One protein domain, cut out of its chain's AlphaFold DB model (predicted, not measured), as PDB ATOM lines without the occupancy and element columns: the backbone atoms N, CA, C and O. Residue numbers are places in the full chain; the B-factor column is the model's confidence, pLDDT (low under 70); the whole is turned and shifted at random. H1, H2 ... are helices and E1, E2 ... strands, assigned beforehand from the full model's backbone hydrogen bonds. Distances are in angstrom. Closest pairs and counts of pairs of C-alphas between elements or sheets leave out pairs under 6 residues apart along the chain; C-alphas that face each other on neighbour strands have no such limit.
ATOM      1  N   LEU A  33      82.257 -74.071  56.950       93.56
ATOM      2  CA  LEU A  33      81.560 -72.809  57.124       93.56
ATOM      3  C   LEU A  33      82.048 -71.878  56.022       93.56
ATOM      4  O   LEU A  33      83.251 -71.664  55.882       93.56
ATOM      5  N   GLN A  34      81.123 -71.351  55.233       96.56
ATOM      6  CA  GLN A  34      81.422 -70.339  54.230       96.56
ATOM      7  C   GLN A  34      80.987 -68.981  54.761       96.56
ATOM      8  O   GLN A  34      79.891 -68.860  55.298       96.56
ATOM      9  N   ILE A  35      81.832 -67.964  54.619       96.50
ATOM     10  CA  ILE A  35      81.524 -66.610  55.078       96.50
ATOM     11  C   ILE A  35      81.520 -65.686  53.878       96.50
ATOM     12  O   ILE A  35      82.485 -65.639  53.119       96.50
ATOM     13  N   GLU A  36      80.425 -64.955  53.715       97.50
ATOM     14  CA  GLU A  36      80.235 -64.045  52.594       97.50
ATOM     15  C   GLU A  36      79.888 -62.640  53.073       97.50
ATOM     16  O   GLU A  36      79.276 -62.445  54.120       97.50
ATOM     17  N   LEU A  37      80.281 -61.652  52.270       96.75
ATOM     18  CA  LEU A  37      80.031 -60.229  52.505       96.75
ATOM     19  C   LEU A  37      79.282 -59.643  51.294       96.75
ATOM     20  O   LEU A  37      79.862 -58.868  50.531       96.75
ATOM     21  N   PRO A  38      78.019 -60.038  51.045       91.94
ATOM     22  CA  PRO A  38      77.334 -59.714  49.790       91.94
ATOM     23  C   PRO A  38      76.901 -58.243  49.681       91.94
ATOM     24  O   PRO A  38      76.590 -57.770  48.586       91.94
ATOM     25  N   PHE A  39      76.882 -57.499  50.791       89.69
ATOM     26  CA  PHE A  39      76.383 -56.125  50.834       89.69
ATOM     27  C   PHE A  39      77.518 -55.100  50.846       89.69
ATOM     28  O   PHE A  39      78.386 -55.114  51.716       89.69
ATOM     29  N   SER A  40      77.458 -54.156  49.907       91.69
ATOM     30  CA  SER A  40      78.274 -52.939  49.890       91.69
ATOM     31  C   SER A  40      77.357 -51.721  49.945       91.69
ATOM     32  O   SER A  40      76.332 -51.688  49.263       91.69
ATOM     33  N   ALA A  41      77.717 -50.743  50.768       95.44
ATOM     34  CA  ALA A  41      77.062 -49.444  50.841       95.44
ATOM     35  C   ALA A  41      77.927 -48.412  50.114       95.44
ATOM     36  O   ALA A  41      79.149 -48.545  50.078       95.44
ATOM     37  N   PHE A  42      77.285 -47.410  49.519       95.94
ATOM     38  CA  PHE A  42      77.946 -46.350  48.754       95.94
ATOM     39  C   PHE A  42      77.717 -44.960  49.350       95.94
ATOM     40  O   PHE A  42      78.378 -44.001  48.953       95.94
ATOM     41  N   SER A  43      76.770 -44.832  50.280       97.44
ATOM     42  CA  SER A  43      76.488 -43.591  50.998       97.44
ATOM     43  C   SER A  43      76.625 -43.771  52.504       97.44
ATOM     44  O   SER A  43      76.441 -44.862  53.046       97.44
ATOM     45  N   GLN A  44      76.912 -42.675  53.205       97.12
ATOM     46  CA  GLN A  44      77.033 -42.682  54.661       97.12
ATOM     47  C   GLN A  44      75.741 -43.169  55.340       97.12
ATOM     48  O   GLN A  44      75.788 -43.878  56.347       97.12
ATOM     49  N   GLU A  45      74.580 -42.816  54.791       97.62
ATOM     50  CA  GLU A  45      73.280 -43.280  55.266       97.62
ATOM     51  C   GLU A  45      73.126 -44.797  55.102       97.62
ATOM     52  O   GLU A  45      72.668 -45.465  56.030       97.62
ATOM     53  N   GLU A  46      73.556 -45.357  53.968       97.94
ATOM     54  CA  GLU A  46      73.559 -46.805  53.736       97.94
ATOM     55  C   GLU A  46      74.533 -47.532  54.669       97.94
ATOM     56  O   GLU A  46      74.179 -48.580  55.202       97.94
ATOM     57  N   HIS A  47      75.713 -46.971  54.952       98.00
ATOM     58  CA  HIS A  47      76.639 -47.539  55.939       98.00
ATOM     59  C   HIS A  47      76.021 -47.566  57.342       98.00
ATOM     60  O   HIS A  47      76.103 -48.571  58.048       98.00
ATOM     61  N   ARG A  48      75.308 -46.506  57.741       97.44
ATOM     62  CA  ARG A  48      74.550 -46.501  59.005       97.44
ATOM     63  C   ARG A  48      73.425 -47.534  59.005       97.44
ATOM     64  O   ARG A  48      73.207 -48.191  60.019       97.44
ATOM     65  N   ALA A  49      72.717 -47.698  57.890       97.31
ATOM     66  CA  ALA A  49      71.698 -48.737  57.756       97.31
ATOM     67  C   ALA A  49      72.313 -50.144  57.845       97.31
ATOM     68  O   ALA A  49      71.762 -51.012  58.517       97.31
ATOM     69  N   MET A  50      73.492 -50.347  57.257       97.31
ATOM     70  CA  MET A  50      74.224 -51.611  57.285       97.31
ATOM     71  C   MET A  50      74.630 -52.018  58.707       97.31
ATOM     72  O   MET A  50      74.461 -53.179  59.071       97.31
ATOM     73  N   LEU A  51      75.053 -51.072  59.558       97.25
ATOM     74  CA  LEU A  51      75.304 -51.338  60.987       97.25
ATOM     75  C   LEU A  51      74.057 -51.837  61.734       97.25
ATOM     76  O   LEU A  51      74.174 -52.454  62.794       97.25
ATOM     77  N   ASN A  52      72.858 -51.591  61.206       97.12
ATOM     78  CA  ASN A  52      71.615 -52.066  61.801       97.12
ATOM     79  C   ASN A  52      71.202 -53.461  61.315       97.12
ATOM     80  O   ASN A  52      70.440 -54.118  62.022       97.12
ATOM     81  N   MET A  53      71.745 -53.948  60.197       97.25
ATOM     82  CA  MET A  53      71.421 -55.268  59.648       97.25
ATOM     83  C   MET A  53      71.938 -56.406  60.534       97.25
ATOM     84  O   MET A  53      72.998 -56.300  61.160       97.25
ATOM     85  N   LEU A  54      71.177 -57.500  60.575       97.75
ATOM     86  CA  LEU A  54      71.576 -58.752  61.215       97.75
ATOM     87  C   LEU A  54      72.261 -59.681  60.197       97.75
ATOM     88  O   LEU A  54      71.919 -59.625  59.014       97.75
ATOM     89  N   PRO A  55      73.184 -60.545  60.650       97.62
ATOM     90  CA  PRO A  55      73.690 -61.665  59.872       97.62
ATOM     91  C   PRO A  55      72.566 -62.575  59.389       97.62
ATOM     92  O   PRO A  55      71.563 -62.753  60.084       97.62
ATOM     93  N   GLN A  56      72.772 -63.191  58.232       97.44
ATOM     94  CA  GLN A  56      71.884 -64.217  57.694       97.44
ATOM     95  C   GLN A  56      72.645 -65.530  57.557       97.44
ATOM     96  O   GLN A  56      73.840 -65.531  57.274       97.44
ATOM     97  N   ALA A  57      71.959 -66.646  57.776       96.94
ATOM     98  CA  ALA A  57      72.535 -67.971  57.629       96.94
ATOM     99  C   ALA A  57      71.727 -68.794  56.627       96.94
ATOM    100  O   ALA A  57      70.495 -68.796  56.654       96.94
ATOM    101  N   HIS A  58      72.439 -69.521  55.770       96.75
ATOM    102  CA  HIS A  58      71.881 -70.500  54.845       96.75
ATOM    103  C   HIS A  58      72.247 -71.896  55.327       96.75
ATOM    104  O   HIS A  58      73.325 -72.412  55.024       96.75
ATOM    105  N   THR A  59      71.334 -72.523  56.067       95.31
ATOM    106  CA  THR A  59      71.548 -73.844  56.683       95.31
ATOM    107  C   THR A  59      71.791 -74.953  55.662       95.31
ATOM    108  O   THR A  59      72.530 -75.892  55.927       95.31
ATOM    109  N   CYS A  60      71.246 -74.822  54.450       93.88
ATOM    110  CA  CYS A  60      71.465 -75.785  53.369       93.88
ATOM    111  C   CYS A  60      72.922 -75.837  52.878       93.88
ATOM    112  O   CYS A  60      73.341 -76.853  52.324       93.88
ATOM    113  N   THR A  61      73.672 -74.742  53.018       96.06
ATOM    114  CA  THR A  61      75.044 -74.608  52.498       96.06
ATOM    115  C   THR A  61      76.069 -74.302  53.583       96.06
ATOM    116  O   THR A  61      77.251 -74.186  53.270       96.06
ATOM    117  N   ASN A  62      75.638 -74.197  54.846       95.75
ATOM    118  CA  ASN A  62      76.446 -73.719  55.966       95.75
ATOM    119  C   ASN A  62      77.139 -72.383  55.638       95.75
ATOM    120  O   ASN A  62      78.337 -72.211  55.878       95.75
ATOM    121  N   THR A  63      76.394 -71.448  55.041       97.06
ATOM    122  CA  THR A  63      76.908 -70.123  54.661       97.06
ATOM    123  C   THR A  63      76.417 -69.064  55.640       97.06
ATOM    124  O   THR A  63      75.215 -68.938  55.855       97.06
ATOM    125  N   LEU A  64      77.337 -68.283  56.202       97.62
ATOM    126  CA  LEU A  64      77.066 -67.099  57.008       97.62
ATOM    127  C   LEU A  64      77.294 -65.844  56.163       97.62
ATOM    128  O   LEU A  64      78.427 -65.510  55.817       97.62
ATOM    129  N   GLU A  65      76.224 -65.121  55.866       98.00
ATOM    130  CA  GLU A  65      76.295 -63.813  55.228       98.00
ATOM    131  C   GLU A  65      76.382 -62.716  56.290       98.00
ATOM    132  O   GLU A  65      75.491 -62.543  57.130       98.00
ATOM    133  N   LEU A  66      77.467 -61.950  56.239       97.56
ATOM    134  CA  LEU A  66      77.704 -60.808  57.105       97.56
ATOM    135  C   LEU A  66      77.534 -59.506  56.312       97.56
ATOM    136  O   LEU A  66      78.075 -59.359  55.215       97.56
ATOM    137  N   PRO A  67      76.834 -58.503  56.863       97.62
ATOM    138  CA  PRO A  67      77.016 -57.127  56.426       97.62
ATOM    139  C   PRO A  67      78.482 -56.701  56.600       97.62
ATOM    140  O   PRO A  67      79.154 -57.132  57.540       97.62
ATOM    141  N   ASN A  68      78.986 -55.824  55.727       97.38
ATOM    142  CA  ASN A  68      80.351 -55.304  55.828       97.38
ATOM    143  C   ASN A  68      80.471 -54.260  56.957       97.38
ATOM    144  O   ASN A  68      80.549 -53.050  56.735       97.38
ATOM    145  N   TYR A  69      80.461 -54.746  58.200       97.19
ATOM    146  CA  TYR A  69      80.515 -53.916  59.402       97.19
ATOM    147  C   TYR A  69      81.814 -53.112  59.516       97.19
ATOM    148  O   TYR A  69      81.800 -52.049  60.127       97.19
ATOM    149  N   HIS A  70      82.917 -53.591  58.934       96.38
ATOM    150  CA  HIS A  70      84.193 -52.879  58.938       96.38
ATOM    151  C   HIS A  70      84.078 -51.545  58.193       96.38
ATOM    152  O   HIS A  70      84.257 -50.484  58.792       96.38
ATOM    153  N   ASP A  71      83.693 -51.596  56.916       96.31
ATOM    154  CA  ASP A  71      83.566 -50.391  56.093       96.31
ATOM    155  C   ASP A  71      82.431 -49.508  56.619       96.31
ATOM    156  O   ASP A  71      82.545 -48.286  56.672       96.31
ATOM    157  N   ALA A  72      81.353 -50.121  57.113       97.25
ATOM    158  CA  ALA A  72      80.262 -49.393  57.737       97.25
ATOM    159  C   ALA A  72      80.685 -48.615  58.995       97.25
ATOM    160  O   ALA A  72      80.224 -47.490  59.183       97.25
ATOM    161  N   LEU A  73      81.558 -49.156  59.850       97.12
ATOM    162  CA  LEU A  73      82.067 -48.443  61.028       97.12
ATOM    163  C   LEU A  73      82.938 -47.239  60.652       97.12
ATOM    164  O   LEU A  73      82.805 -46.189  61.286       97.12
ATOM    165  N   LEU A  74      83.772 -47.380  59.620       96.19
ATOM    166  CA  LEU A  74      84.631 -46.306  59.120       96.19
ATOM    167  C   LEU A  74      83.810 -45.184  58.470       96.19
ATOM    168  O   LEU A  74      83.889 -44.025  58.878       96.19
ATOM    169  N   GLU A  75      82.955 -45.533  57.511       97.06
ATOM    170  CA  GLU A  75      82.243 -44.559  56.674       97.06
ATOM    171  C   GLU A  75      81.044 -43.912  57.391       97.06
ATOM    172  O   GLU A  75      80.650 -42.774  57.107       97.06
ATOM    173  N   SER A  76      80.460 -44.592  58.385       96.06
ATOM    174  CA  SER A  76      79.381 -44.015  59.203       96.06
ATOM    175  C   SER A  76      79.844 -42.864  60.106       96.06
ATOM    176  O   SER A  76      79.002 -42.069  60.551       96.06
ATOM    177  N   GLY A  77      81.154 -42.781  60.380       93.56
ATOM    178  CA  GLY A  77      81.766 -41.847  61.325       93.56
ATOM    179  C   GLY A  77      81.622 -42.250  62.797       93.56
ATOM    180  O   GLY A  77      81.873 -41.418  63.669       93.56
ATOM    181  N   VAL A  78      81.199 -43.489  63.089       92.81
ATOM    182  CA  VAL A  78      81.095 -44.009  64.468       92.81
ATOM    183  C   VAL A  78      82.482 -44.170  65.088       92.81
ATOM    184  O   VAL A  78      82.702 -43.748  66.224       92.81
ATOM    185  N   VAL A  79      83.418 -44.736  64.327       94.81
ATOM    186  CA  VAL A  79      84.831 -44.837  64.699       94.81
ATOM    187  C   VAL A  79      85.610 -43.901  63.790       94.81
ATOM    188  O   VAL A  79      85.491 -43.966  62.570       94.81
ATOM    189  N   LYS A  80      86.406 -43.008  64.375       94.12
ATOM    190  CA  LYS A  80      87.279 -42.123  63.595       94.12
ATOM    191  C   LYS A  80      88.586 -42.852  63.303       94.12
ATOM    192  O   LYS A  80      89.149 -43.444  64.219       94.12
ATOM    193  N   GLU A  81      89.124 -42.732  62.089       88.19
ATOM    194  CA  GLU A  81      90.439 -43.311  61.736       88.19
ATOM    195  C   GLU A  81      91.557 -42.877  62.704       88.19
ATOM    196  O   GLU A  81      92.468 -43.648  63.003       88.19
ATOM    197  N   GLU A  82      91.455 -41.666  63.259       92.00
ATOM    198  CA  GLU A  82      92.400 -41.108  64.234       92.00
ATOM    199  C   GLU A  82      92.494 -41.912  65.541       92.00
ATOM    200  O   GLU A  82      93.496 -41.827  66.246       92.00
ATOM    201  N   GLN A  83      91.463 -42.697  65.877       92.12
ATOM    202  CA  GLN A  83      91.436 -43.529  67.085       92.12
ATOM    203  C   GLN A  83      92.316 -44.781  66.957       92.12
ATOM    204  O   GLN A  83      92.601 -45.434  67.960       92.12
ATOM    205  N   GLY A  84      92.782 -45.091  65.745       93.75
ATOM    206  CA  GLY A  84      93.692 -46.192  65.467       93.75
ATOM    207  C   GLY A  84      93.002 -47.549  65.250       93.75
ATOM    208  O   GLY A  84      91.825 -47.740  65.568       93.75
ATOM    209  N   PRO A  85      93.749 -48.526  64.706       94.50
ATOM    210  CA  PRO A  85      93.205 -49.814  64.272       94.50
ATOM    211  C   PRO A  85      92.736 -50.707  65.429       94.50
ATOM    212  O   PRO A  85      91.835 -51.520  65.249       94.50
ATOM    213  N   GLU A  86      93.303 -50.556  66.630       95.75
ATOM    214  CA  GLU A  86      92.913 -51.362  67.795       95.75
ATOM    215  C   GLU A  86      91.498 -51.034  68.281       95.75
ATOM    216  O   GLU A  86      90.733 -51.939  68.624       95.75
ATOM    217  N   VAL A  87      91.131 -49.747  68.266       96.12
ATOM    218  CA  VAL A  87      89.788 -49.284  68.641       96.12
ATOM    219  C   VAL A  87      88.766 -49.765  67.616       96.12
ATOM    220  O   VAL A  87      87.723 -50.293  68.001       96.12
ATOM    221  N   LEU A  88      89.095 -49.672  66.322       96.00
ATOM    222  CA  LEU A  88      88.254 -50.203  65.252       96.00
ATOM    223  C   LEU A  88      88.049 -51.715  65.394       96.00
ATOM    224  O   LEU A  88      86.918 -52.182  65.329       96.00
ATOM    225  N   ALA A  89      89.115 -52.478  65.638       95.31
ATOM    226  CA  ALA A  89      89.023 -53.923  65.820       95.31
ATOM    227  C   ALA A  89      88.192 -54.300  67.059       95.31
ATOM    228  O   ALA A  89      87.403 -55.246  67.015       95.31
ATOM    229  N   ALA A  90      88.339 -53.562  68.164       96.25
ATOM    230  CA  ALA A  90      87.537 -53.769  69.367       96.25
ATOM    231  C   ALA A  90      86.049 -53.489  69.116       96.25
ATOM    232  O   ALA A  90      85.203 -54.294  69.512       96.25
ATOM    233  N   GLU A  91      85.737 -52.398  68.419       97.06
ATOM    234  CA  GLU A  91      84.362 -52.030  68.090       97.06
ATOM    235  C   GLU A  91      83.742 -52.989  67.068       97.06
ATOM    236  O   GLU A  91      82.599 -53.411  67.233       97.06
ATOM    237  N   LEU A  92      84.511 -53.432  66.073       96.88
ATOM    238  CA  LEU A  92      84.085 -54.435  65.101       96.88
ATOM    239  C   LEU A  92      83.716 -55.756  65.787       96.88
ATOM    240  O   LEU A  92      82.629 -56.285  65.552       96.88
ATOM    241  N   ARG A  93      84.567 -56.258  66.695       95.75
ATOM    242  CA  ARG A  93      84.258 -57.449  67.509       95.75
ATOM    243  C   ARG A  93      83.007 -57.248  68.359       95.75
ATOM    244  O   ARG A  93      82.181 -58.155  68.464       95.75
ATOM    245  N   ARG A  94      82.847 -56.060  68.957       97.00
ATOM    246  CA  ARG A  94      81.671 -55.711  69.764       97.00
ATOM    247  C   ARG A  94      80.391 -55.792  68.931       97.00
ATOM    248  O   ARG A  94      79.458 -56.474  69.350       97.00
ATOM    249  N   VAL A  95      80.372 -55.142  67.766       97.25
ATOM    250  CA  VAL A  95      79.216 -55.093  66.857       97.25
ATOM    251  C   VAL A  95      78.894 -56.477  66.305       97.25
ATOM    252  O   VAL A  95      77.756 -56.915  66.441       97.25
ATOM    253  N   ILE A  96      79.874 -57.202  65.758       97.19
ATOM    254  CA  ILE A  96      79.652 -58.552  65.217       97.19
ATOM    255  C   ILE A  96      79.111 -59.481  66.307       97.19
ATOM    256  O   ILE A  96      78.087 -60.133  66.110       97.19
ATOM    257  N   GLY A  97      79.749 -59.503  67.481       95.50
ATOM    258  CA  GLY A  97      79.320 -60.355  68.586       95.50
ATOM    259  C   GLY A  97      77.911 -60.020  69.082       95.50
ATOM    260  O   GLY A  97      77.140 -60.921  69.396       95.50
ATOM    261  N   GLU A  98      77.549 -58.736  69.149       96.38
ATOM    262  CA  GLU A  98      76.191 -58.305  69.496       96.38
ATOM    263  C   GLU A  98      75.171 -58.753  68.444       96.38
ATOM    264  O   GLU A  98      74.143 -59.333  68.793       96.38
ATOM    265  N   LYS A  99      75.471 -58.547  67.160       97.62
ATOM    266  CA  LYS A  99      74.565 -58.870  66.055       97.62
ATOM    267  C   LYS A  99      74.347 -60.368  65.885       97.62
ATOM    268  O   LYS A  99      73.207 -60.778  65.696       97.62
ATOM    269  N   ILE A 100      75.394 -61.179  66.030       96.50
ATOM    270  CA  ILE A 100      75.284 -62.645  66.040       96.50
ATOM    271  C   ILE A 100      74.414 -63.099  67.213       96.50
ATOM    272  O   ILE A 100      73.479 -63.869  67.018       96.50
ATOM    273  N   ARG A 101      74.651 -62.575  68.425       94.81
ATOM    274  CA  ARG A 101      73.830 -62.908  69.599       94.81
ATOM    275  C   ARG A 101      72.356 -62.585  69.394       94.81
ATOM    276  O   ARG A 101      71.516 -63.365  69.831       94.81
ATOM    277  N   VAL A 102      72.041 -61.452  68.768       95.56
ATOM    278  CA  VAL A 102      70.658 -61.101  68.422       95.56
ATOM    279  C   VAL A 102      70.113 -62.077  67.377       95.56
ATOM    280  O   VAL A 102      69.078 -62.681  67.620       95.56
ATOM    281  N   ALA A 103      70.829 -62.313  66.274       95.88
ATOM    282  CA  ALA A 103      70.384 -63.217  65.210       95.88
ATOM    283  C   ALA A 103      70.079 -64.639  65.716       95.88
ATOM    284  O   ALA A 103      69.044 -65.202  65.373       95.88
ATOM    285  N   ILE A 104      70.922 -65.190  66.592       94.50
ATOM    286  CA  ILE A 104      70.708 -66.503  67.216       94.50
ATOM    287  C   ILE A 104      69.433 -66.523  68.077       94.50
ATOM    288  O   ILE A 104      68.661 -67.475  68.036       94.50
ATOM    289  N   ASN A 105      69.187 -65.479  68.874       92.38
ATOM    290  CA  ASN A 105      68.033 -65.471  69.783       92.38
ATOM    291  C   ASN A 105      66.710 -65.315  69.052       92.38
ATOM    292  O   ASN A 105      65.716 -65.905  69.461       92.38
ATOM    293  N   GLU A 106      66.713 -64.521  67.986       92.62
ATOM    294  CA  GLU A 106      65.508 -64.244  67.210       92.62
ATOM    295  C   GLU A 106      65.210 -65.347  66.177       92.62
ATOM    296  O   GLU A 106      64.083 -65.454  65.703       92.62
ATOM    297  N   SER A 107      66.185 -66.200  65.836       90.62
ATOM    298  CA  SER A 107      65.997 -67.300  64.871       90.62
ATOM    299  C   SER A 107      65.379 -68.564  65.477       90.62
ATOM    300  O   SER A 107      64.704 -69.302  64.765       90.62
ATOM    301  N   ASN A 108      65.500 -68.774  66.791       78.94
ATOM    302  CA  ASN A 108      64.911 -69.926  67.491       78.94
ATOM    303  C   ASN A 108      63.372 -69.872  67.641       78.94
ATOM    304  O   ASN A 108      62.775 -70.785  68.204       78.94
TER     305      ASN A 108
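This is residues 33 to 108 of the 302 residues of the protein "Hypothetical protein" of Alexandrium catenella (UniProt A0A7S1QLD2). One long helix, H3, runs over a thin slab that has a small three-stranded sheet toward one end and two short helices, H1 and H2, side by side toward the other. H3 packs on H2 with residues 88 to 96, and farther along, with residues 100 to 107, it only grazes the sheet. The printed part has 76 residues with three named helices and three named strands, in the order E1 H1 E2 E3 H2 H3; the sheet runs E1 E3 E2 and is mixed, and the class is mostly helix. The whole is compact, with a radius of gyration of the C-alphas of 13.0 A, yet elongated in outline, spanning 41 by 24 by 21 A.

Find C-alpha 34 at (81.422, -70.339, 54.230); there E1 begins, residues 34 to 36. After a short link of 7 residues, H1 takes residues 44 to 52, 13.0 A from first to last C-alpha. E2 follows at residues 56 to 58, 6.9 A long, and E3 at residues 63 to 65, 6.4 A. H2 is residues 69 to 75, 9.9 A. Look next for C-alpha 85 at (93.205, -49.814, 64.272); from there H3, residues 85 to 108, runs 34.9 A to C-alpha 108 at (64.911, -69.926, 67.491).

Start at the sheet, whose inner strand is E3. E1 and E3 are parallel, at 20 degrees, with N 64 and O 34 2.8 A apart, within hydrogen-bond range. E2 and E3 form an antiparallel hairpin, at 160 degrees, where N 58 and O 63 are 2.8 A apart. H3 only grazes this sheet, with its residues 100 to 107; H1 and H2 are not on it. H1 and H2 touch, the C-alphas of His 47 and Ala 72 being closest at 4.4 A, with a shallow tilt of 28 degrees, opposite ways. H2 touches H3 at residues 88 to 96 of H3 alone; the closest C-alphas, of His 70 and Leu 92, are 6.4 A apart, and the tilt is steep, 49 degrees. H1 and H3 are close but not clearly touching, with the C-alphas of Leu 51 and Val 95 8.0 A apart. In H2 every O i to N i+4 pair is within hydrogen-bond range; in H1 it is 4 of 5 and in H3 19 of 20.

The two C-alphas farthest apart are those of Cys 60 and Glu 82, at 41.9 A. The printed part has no cut. No link is long; those from E1 to H1 and from H2 to H3 are short, and the other three are tight. The mean pLDDT of the printed part is 95.5, and no printed residue is under 70.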